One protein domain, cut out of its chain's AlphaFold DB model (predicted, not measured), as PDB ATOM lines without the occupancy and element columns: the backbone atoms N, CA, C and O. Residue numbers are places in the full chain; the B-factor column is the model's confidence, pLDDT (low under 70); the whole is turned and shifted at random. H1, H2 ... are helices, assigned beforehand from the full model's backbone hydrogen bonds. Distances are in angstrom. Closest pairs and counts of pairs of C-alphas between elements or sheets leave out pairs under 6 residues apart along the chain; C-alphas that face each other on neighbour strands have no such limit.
ATOM      1  N   LEU A 476     457.418 466.064 371.819       62.34
ATOM      2  CA  LEU A 476     455.983 466.321 371.755       62.34
ATOM      3  C   LEU A 476     455.559 467.135 372.990       62.34
ATOM      4  O   LEU A 476     454.922 466.616 373.904       62.34
ATOM      5  N   ASP A 477     455.908 468.426 373.026       63.47
ATOM      6  CA  ASP A 477     455.483 469.399 374.048       63.47
ATOM      7  C   ASP A 477     453.961 469.661 373.971       63.47
ATOM      8  O   ASP A 477     453.468 470.746 373.648       63.47
ATOM      9  N   LEU A 478     453.159 468.632 374.250       67.38
ATOM     10  CA  LEU A 478     451.710 468.695 374.185       67.38
ATOM     11  C   LEU A 478     451.188 469.570 375.334       67.38
ATOM     12  O   LEU A 478     451.336 469.265 376.529       67.38
ATOM     13  N   GLY A 479     450.523 470.668 374.970       67.25
ATOM     14  CA  GLY A 479     449.810 471.534 375.909       67.25
ATOM     15  C   GLY A 479     448.734 470.777 376.700       67.25
ATOM     16  O   GLY A 479     448.312 469.680 376.329       67.25
ATOM     17  N   ARG A 480     448.248 471.361 377.804       77.38
ATOM     18  CA  ARG A 480     447.272 470.704 378.706       77.38
ATOM     19  C   ARG A 480     446.011 470.220 377.981       77.38
ATOM     20  O   ARG A 480     445.515 469.144 378.295       77.38
ATOM     21  N   LEU A 481     445.527 470.994 377.007       72.19
ATOM     22  CA  LEU A 481     444.345 470.659 376.206       72.19
ATOM     23  C   LEU A 481     444.589 469.459 375.284       72.19
ATOM     24  O   LEU A 481     443.773 468.545 375.266       72.19
ATOM     25  N   ALA A 482     445.737 469.418 374.603       72.25
ATOM     26  CA  ALA A 482     446.129 468.279 373.778       72.25
ATOM     27  C   ALA A 482     446.356 467.015 374.636       72.25
ATOM     28  O   ALA A 482     445.877 465.932 374.321       72.25
ATOM     29  N   ARG A 483     446.993 467.136 375.806       74.19
ATOM     30  CA  ARG A 483     447.117 465.995 376.733       74.19
ATOM     31  C   ARG A 483     445.767 465.483 377.237       74.19
ATOM     32  O   ARG A 483     445.586 464.274 377.364       74.19
ATOM     33  N   ALA A 484     444.820 466.379 377.516       76.25
ATOM     34  CA  ALA A 484     443.479 466.000 377.948       76.25
ATOM     35  C   ALA A 484     442.694 465.286 376.834       76.25
ATOM     36  O   ALA A 484     442.022 464.287 377.106       76.25
ATOM     37  N   SER A 485     442.817 465.748 375.586       74.12
ATOM     38  CA  SER A 485     442.171 465.116 374.433       74.12
ATOM     39  C   SER A 485     442.849 463.825 373.975       74.12
ATOM     40  O   SER A 485     442.192 463.027 373.319       74.12
ATOM     41  N   GLY A 486     444.079 463.527 374.410       63.16
ATOM     42  CA  GLY A 486     444.753 462.235 374.186       63.16
ATOM     43  C   GLY A 486     444.064 461.007 374.797       63.16
ATOM     44  O   GLY A 486     444.521 459.872 374.629       63.16
ATOM     45  N   ARG A 487     442.947 461.199 375.509       70.56
ATOM     46  CA  ARG A 487     442.016 460.122 375.880       70.56
ATOM     47  C   ARG A 487     441.180 459.633 374.691       70.56
ATOM     48  O   ARG A 487     440.758 458.481 374.687       70.56
ATOM     49  N   LEU A 488     440.957 460.487 373.695       69.44
ATOM     50  CA  LEU A 488     440.285 460.163 372.441       69.44
ATOM     51  C   LEU A 488     441.322 459.503 371.528       69.44
ATOM     52  O   LEU A 488     442.236 460.167 371.053       69.44
ATOM     53  N   ARG A 489     441.230 458.187 371.323       74.81
ATOM     54  CA  ARG A 489     442.149 457.466 370.431       74.81
ATOM     55  C   ARG A 489     441.775 457.754 368.979       74.81
ATOM     56  O   ARG A 489     440.801 457.195 368.482       74.81
ATOM     57  N   ILE A 490     442.544 458.611 368.312       80.25
ATOM     58  CA  ILE A 490     442.387 458.889 366.882       80.25
ATOM     59  C   ILE A 490     443.538 458.198 366.142       80.25
ATOM     60  O   ILE A 490     444.692 458.396 366.517       80.25
ATOM     61  N   PRO A 491     443.272 457.398 365.092       85.94
ATOM     62  CA  PRO A 491     444.336 456.833 364.267       85.94
ATOM     63  C   PRO A 491     445.263 457.932 363.735       85.94
ATOM     64  O   PRO A 491     444.775 458.922 363.186       85.94
ATOM     65  N   PHE A 492     446.583 457.748 363.855       80.00
ATOM     66  CA  PHE A 492     447.593 458.761 363.512       80.00
ATOM     67  C   PHE A 492     447.375 459.390 362.127       80.00
ATOM     68  O   PHE A 492     447.377 460.613 361.987       80.00
ATOM     69  N   LEU A 493     447.128 458.561 361.108       84.25
ATOM     70  CA  LEU A 493     446.930 459.021 359.733       84.25
ATOM     71  C   LEU A 493     445.657 459.869 359.586       84.25
ATOM     72  O   LEU A 493     445.692 460.938 358.982       84.25
ATOM     73  N   LEU A 494     444.552 459.436 360.202       85.75
ATOM     74  CA  LEU A 494     443.292 460.184 360.204       85.75
ATOM     75  C   LEU A 494     443.447 461.517 360.942       85.75
ATOM     76  O   LEU A 494     443.057 462.562 360.430       85.75
ATOM     77  N   GLY A 495     444.059 461.492 362.125       84.62
ATOM     78  CA  GLY A 495     444.323 462.695 362.901       84.62
ATOM     79  C   GLY A 495     445.232 463.685 362.173       84.62
ATOM     80  O   GLY A 495     444.951 464.879 362.181       84.62
ATOM     81  N   SER A 496     446.255 463.196 361.468       84.00
ATOM     82  CA  SER A 496     447.154 464.018 360.648       84.00
ATOM     83  C   SER A 496     446.424 464.683 359.478       84.00
ATOM     84  O   SER A 496     446.593 465.878 359.249       84.00
ATOM     85  N   VAL A 497     445.557 463.952 358.771       90.19
ATOM     86  CA  VAL A 497     444.734 464.514 357.685       90.19
ATOM     87  C   VAL A 497     443.777 465.584 358.215       90.19
ATOM     88  O   VAL A 497     443.673 466.663 357.634       90.19
ATOM     89  N   LEU A 498     443.112 465.325 359.345       89.88
ATOM     90  CA  LEU A 498     442.206 466.293 359.968       89.88
ATOM     91  C   LEU A 498     442.950 467.537 360.474       89.88
ATOM     92  O   LEU A 498     442.442 468.650 360.334       89.88
ATOM     93  N   LEU A 499     444.163 467.373 361.009       88.69
ATOM     94  CA  LEU A 499     445.046 468.480 361.382       88.69
ATOM     95  C   LEU A 499     445.405 469.341 360.173       88.69
ATOM     96  O   LEU A 499     445.265 470.559 360.243       88.69
ATOM     97  N   ILE A 500     445.816 468.727 359.058       90.44
ATOM     98  CA  ILE A 500     446.087 469.440 357.800       90.44
ATOM     99  C   ILE A 500     444.839 470.205 357.346       90.44
ATOM    100  O   ILE A 500     444.934 471.385 357.012       90.44
ATOM    101  N   GLY A 501     443.661 469.577 357.401       92.25
ATOM    102  CA  GLY A 501     442.388 470.238 357.109       92.25
ATOM    103  C   GLY A 501     442.132 471.457 358.002       92.25
ATOM    104  O   GLY A 501     441.761 472.518 357.503       92.25
ATOM    105  N   CYS A 502     442.401 471.354 359.307       92.00
ATOM    106  CA  CYS A 502     442.283 472.484 360.227       92.00
ATOM    107  C   CYS A 502     443.279 473.601 359.897       92.00
ATOM    108  O   CYS A 502     442.890 474.764 359.886       92.00
ATOM    109  N   TRP A 503     444.531 473.274 359.563       91.56
ATOM    110  CA  TRP A 503     445.515 474.268 359.123       91.56
ATOM    111  C   TRP A 503     445.069 475.002 357.857       91.56
ATOM    112  O   TRP A 503     445.153 476.229 357.799       91.56
ATOM    113  N   LEU A 504     444.519 474.282 356.878       92.50
ATOM    114  CA  LEU A 504     443.957 474.886 355.670       92.50
ATOM    115  C   LEU A 504     442.767 475.798 355.989       92.50
ATOM    116  O   LEU A 504     442.689 476.894 355.440       92.50
ATOM    117  N   LEU A 505     441.878 475.403 356.906       91.62
ATOM    118  CA  LEU A 505     440.762 476.242 357.357       91.62
ATOM    119  C   LEU A 505     441.230 477.490 358.114       91.62
ATOM    120  O   LEU A 505     440.642 478.556 357.941       91.62
ATOM    121  N   ILE A 506     442.300 477.389 358.908       91.50
ATOM    122  CA  ILE A 506     442.925 478.545 359.563       91.50
ATOM    123  C   ILE A 506     443.411 479.536 358.506       91.50
ATOM    124  O   ILE A 506     443.057 480.713 358.585       91.50
ATOM    125  N   ILE A 507     444.169 479.056 357.514       89.25
ATOM    126  CA  ILE A 507     444.711 479.870 356.418       89.25
ATOM    127  C   ILE A 507     443.574 480.504 355.612       89.25
ATOM    128  O   ILE A 507     443.573 481.716 355.401       89.25
ATOM    129  N   LEU A 508     442.578 479.709 355.212       91.56
ATOM    130  CA  LEU A 508     441.416 480.183 354.466       91.56
ATOM    131  C   LEU A 508     440.656 481.256 355.256       91.56
ATOM    132  O   LEU A 508     440.316 482.297 354.701       91.56
ATOM    133  N   GLY A 509     440.439 481.034 356.556       90.31
ATOM    134  CA  GLY A 509     439.789 481.996 357.440       90.31
ATOM    135  C   GLY A 509     440.569 483.308 357.556       90.31
ATOM    136  O   GLY A 509     439.963 484.373 357.483       90.31
ATOM    137  N   ILE A 510     441.904 483.261 357.631       87.62
ATOM    138  CA  ILE A 510     442.752 484.465 357.640       87.62
ATOM    139  C   ILE A 510     442.628 485.214 356.306       87.62
ATOM    140  O   ILE A 510     442.336 486.411 356.303       87.62
ATOM    141  N   CYS A 511     442.786 484.516 355.177       90.31
ATOM    142  CA  CYS A 511     442.687 485.103 353.837       90.31
ATOM    143  C   CYS A 511     441.305 485.718 353.569       90.31
ATOM    144  O   CYS A 511     441.207 486.792 352.977       90.31
ATOM    145  N   ALA A 512     440.242 485.070 354.050       92.62
ATOM    146  CA  ALA A 512     438.862 485.531 353.919       92.62
ATOM    147  C   ALA A 512     438.431 486.527 355.015       92.62
ATOM    148  O   ALA A 512     437.282 486.962 355.019       92.62
ATOM    149  N   ARG A 513     439.322 486.894 355.953       90.81
ATOM    150  CA  ARG A 513     439.029 487.737 357.135       90.81
ATOM    151  C   ARG A 513     437.934 487.178 358.063       90.81
ATOM    152  O   ARG A 513     437.327 487.913 358.839       90.81
ATOM    153  N   LEU A 514     437.718 485.865 358.038       92.31
ATOM    154  CA  LEU A 514     436.805 485.121 358.904       92.31
ATOM    155  C   LEU A 514     437.542 484.630 360.159       92.31
ATOM    156  O   LEU A 514     437.743 483.432 360.358       92.31
ATOM    157  N   TRP A 515     437.935 485.559 361.032       87.38
ATOM    158  CA  TRP A 515     438.682 485.233 362.254       87.38
ATOM    159  C   TRP A 515     438.014 484.178 363.168       87.38
ATOM    160  O   TRP A 515     438.758 483.369 363.730       87.38
ATOM    161  N   PRO A 516     436.667 484.077 363.296       91.50
ATOM    162  CA  PRO A 516     436.057 483.041 364.132       91.50
ATOM    163  C   PRO A 516     436.302 481.631 363.585       91.50
ATOM    164  O   PRO A 516     436.503 480.702 364.365       91.50
ATOM    165  N   LEU A 517     436.345 481.476 362.254       89.62
ATOM    166  CA  LEU A 517     436.649 480.204 361.595       89.62
ATOM    167  C   LEU A 517     438.084 479.767 361.904       89.62
ATOM    168  O   LEU A 517     438.307 478.613 362.256       89.62
ATOM    169  N   SER A 518     439.042 480.696 361.841       88.38
ATOM    170  CA  SER A 518     440.442 480.416 362.172       88.38
ATOM    171  C   SER A 518     440.624 480.038 363.642       88.38
ATOM    172  O   SER A 518     441.343 479.090 363.945       88.38
ATOM    173  N   VAL A 519     439.947 480.729 364.566       88.56
ATOM    174  CA  VAL A 519     440.006 480.394 366.000       88.56
ATOM    175  C   VAL A 519     439.378 479.024 366.267       88.56
ATOM    176  O   VAL A 519     439.985 478.201 366.953       88.56
ATOM    177  N   ALA A 520     438.204 478.742 365.694       91.12
ATOM    178  CA  ALA A 520     437.529 477.456 365.853       91.12
ATOM    179  C   ALA A 520     438.363 476.297 365.286       91.12
ATOM    180  O   ALA A 520     438.581 475.300 365.975       91.12
ATOM    181  N   ALA A 521     438.898 476.450 364.071       90.50
ATOM    182  CA  ALA A 521     439.781 475.464 363.454       90.50
ATOM    183  C   ALA A 521     441.072 475.257 364.264       90.50
ATOM    184  O   ALA A 521     441.518 474.123 364.419       90.50
ATOM    185  N   GLY A 522     441.633 476.319 364.854       88.94
ATOM    186  CA  GLY A 522     442.779 476.232 365.764       88.94
ATOM    187  C   GLY A 522     442.484 475.432 367.034       88.94
ATOM    188  O   GLY A 522     443.267 474.562 367.411       88.94
ATOM    189  N   LEU A 523     441.337 475.666 367.675       87.50
ATOM    190  CA  LEU A 523     440.921 474.903 368.857       87.50
ATOM    191  C   LEU A 523     440.704 473.418 368.528       87.50
ATOM    192  O   LEU A 523     441.153 472.552 369.279       87.50
ATOM    193  N   ILE A 524     440.074 473.121 367.387       88.62
ATOM    194  CA  ILE A 524     439.879 471.745 366.907       88.62
ATOM    195  C   ILE A 524     441.232 471.088 366.604       88.62
ATOM    196  O   ILE A 524     441.458 469.952 367.021       88.62
ATOM    197  N   ALA A 525     442.167 471.806 365.971       87.50
ATOM    198  CA  ALA A 525     443.515 471.307 365.709       87.50
ATOM    199  C   ALA A 525     444.243 470.904 367.003       87.50
ATOM    200  O   ALA A 525     444.845 469.837 367.056       87.50
ATOM    201  N   VAL A 526     444.137 471.692 368.078       84.00
ATOM    202  CA  VAL A 526     444.747 471.349 369.379       84.00
ATOM    203  C   VAL A 526     444.173 470.047 369.949       84.00
ATOM    204  O   VAL A 526     444.921 469.208 370.457       84.00
ATOM    205  N   VAL A 527     442.856 469.851 369.848       82.56
ATOM    206  CA  VAL A 527     442.187 468.626 370.315       82.56
ATOM    207  C   VAL A 527     442.623 467.417 369.483       82.56
ATOM    208  O   VAL A 527     442.975 466.383 370.056       82.56
ATOM    209  N   LEU A 528     442.651 467.556 368.153       84.88
ATOM    210  CA  LEU A 528     443.074 466.510 367.215       84.88
ATOM    211  C   LEU A 528     444.542 466.119 367.402       84.88
ATOM    212  O   LEU A 528     444.849 464.930 367.420       84.88
ATOM    213  N   ALA A 529     445.431 467.097 367.604       80.81
ATOM    214  CA  ALA A 529     446.843 466.865 367.898       80.81
ATOM    215  C   ALA A 529     447.009 465.980 369.133       80.81
ATOM    216  O   ALA A 529     447.755 465.007 369.102       80.81
ATOM    217  N   GLY A 530     446.247 466.256 370.191       78.12
ATOM    218  CA  GLY A 530     446.261 465.443 371.398       78.12
ATOM    219  C   GLY A 530     445.812 463.995 371.208       78.12
ATOM    220  O   GLY A 530     446.445 463.085 371.739       78.12
ATOM    221  N   GLY A 531     444.736 463.777 370.445       77.00
ATOM    222  CA  GLY A 531     444.183 462.442 370.186       77.00
ATOM    223  C   GLY A 531     444.988 461.593 369.196       77.00
ATOM    224  O   GLY A 531     444.913 460.366 369.249       77.00
ATOM    225  N   ALA A 532     445.742 462.238 368.300       78.25
ATOM    226  CA  ALA A 532     446.460 461.592 367.201       78.25
ATOM    227  C   ALA A 532     447.971 461.430 367.428       78.25
ATOM    228  O   ALA A 532     448.561 460.501 366.883       78.25
ATOM    229  N   LEU A 533     448.598 462.328 368.196       68.62
ATOM    230  CA  LEU A 533     450.055 462.399 368.392       68.62
ATOM    231  C   LEU A 533     450.478 461.908 369.779       68.62
ATOM    232  O   LEU A 533     451.449 462.403 370.346       68.62
ATOM    233  N   ARG A 534     449.721 460.989 370.385       64.31
ATOM    234  CA  ARG A 534     450.090 460.476 371.701       64.31
ATOM    235  C   ARG A 534     451.348 459.597 371.570       64.31
ATOM    236  O   ARG A 534     451.336 458.710 370.719       64.31
TER     237      ARG A 534
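AT A GLANCE: This is residues 476 to 534 of the 536 residues of the protein "CDP-alcohol phosphatidyltransferase" of Microlunatus soli (UniProt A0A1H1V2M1). Two long helices, H2 and H3, fold back on each other as a helical hairpin, and the short helix H1 packs crosswise on the last part of H3, at the hairpin's open end. The printed part has 59 residues with three named helices, H1, H2, H3 in chain order, and no named strand: all helix. It is compact, with a radius of gyration of the C-alphas of 11.6 A and spans of 33 by 22 by 17 A.

IN THESE COORDINATES: H1, residues 480 to 485, begins with C-alpha 480 at (447.272, 470.704, 378.706) and is 8.7 A long. H2, residues 492 to 511, measures 28.5 A. H3, residues 515 to 532, measures 25.4 A and ends with C-alpha 532 at (446.460, 461.592, 367.201).

HOW THE PARTS SIT: H1 touches H3 with residues 526 to 531 of H3 alone; the closest C-alphas, of Ala 482 and Gly 530, are 3.7 A apart. Their tilt is steep at 69 degrees, only just short of about perpendicular. H1 and H2 are apart. H2 and H3 touch, closest at the C-alphas of Ile 506 and Ser 518, 4.1 A, with a shallow tilt of 14 degrees, opposite ways. In H1, H2 and H3 every O i to N i+4 pair is within hydrogen-bond range.

THE WHOLE: The farthest C-alphas, of Arg 487 and Ala 512, are 33.7 A apart. The printed part has no cut and no long link. pLDDT is under 70 at residues 476 to 479, 486, 488, 533 and 534.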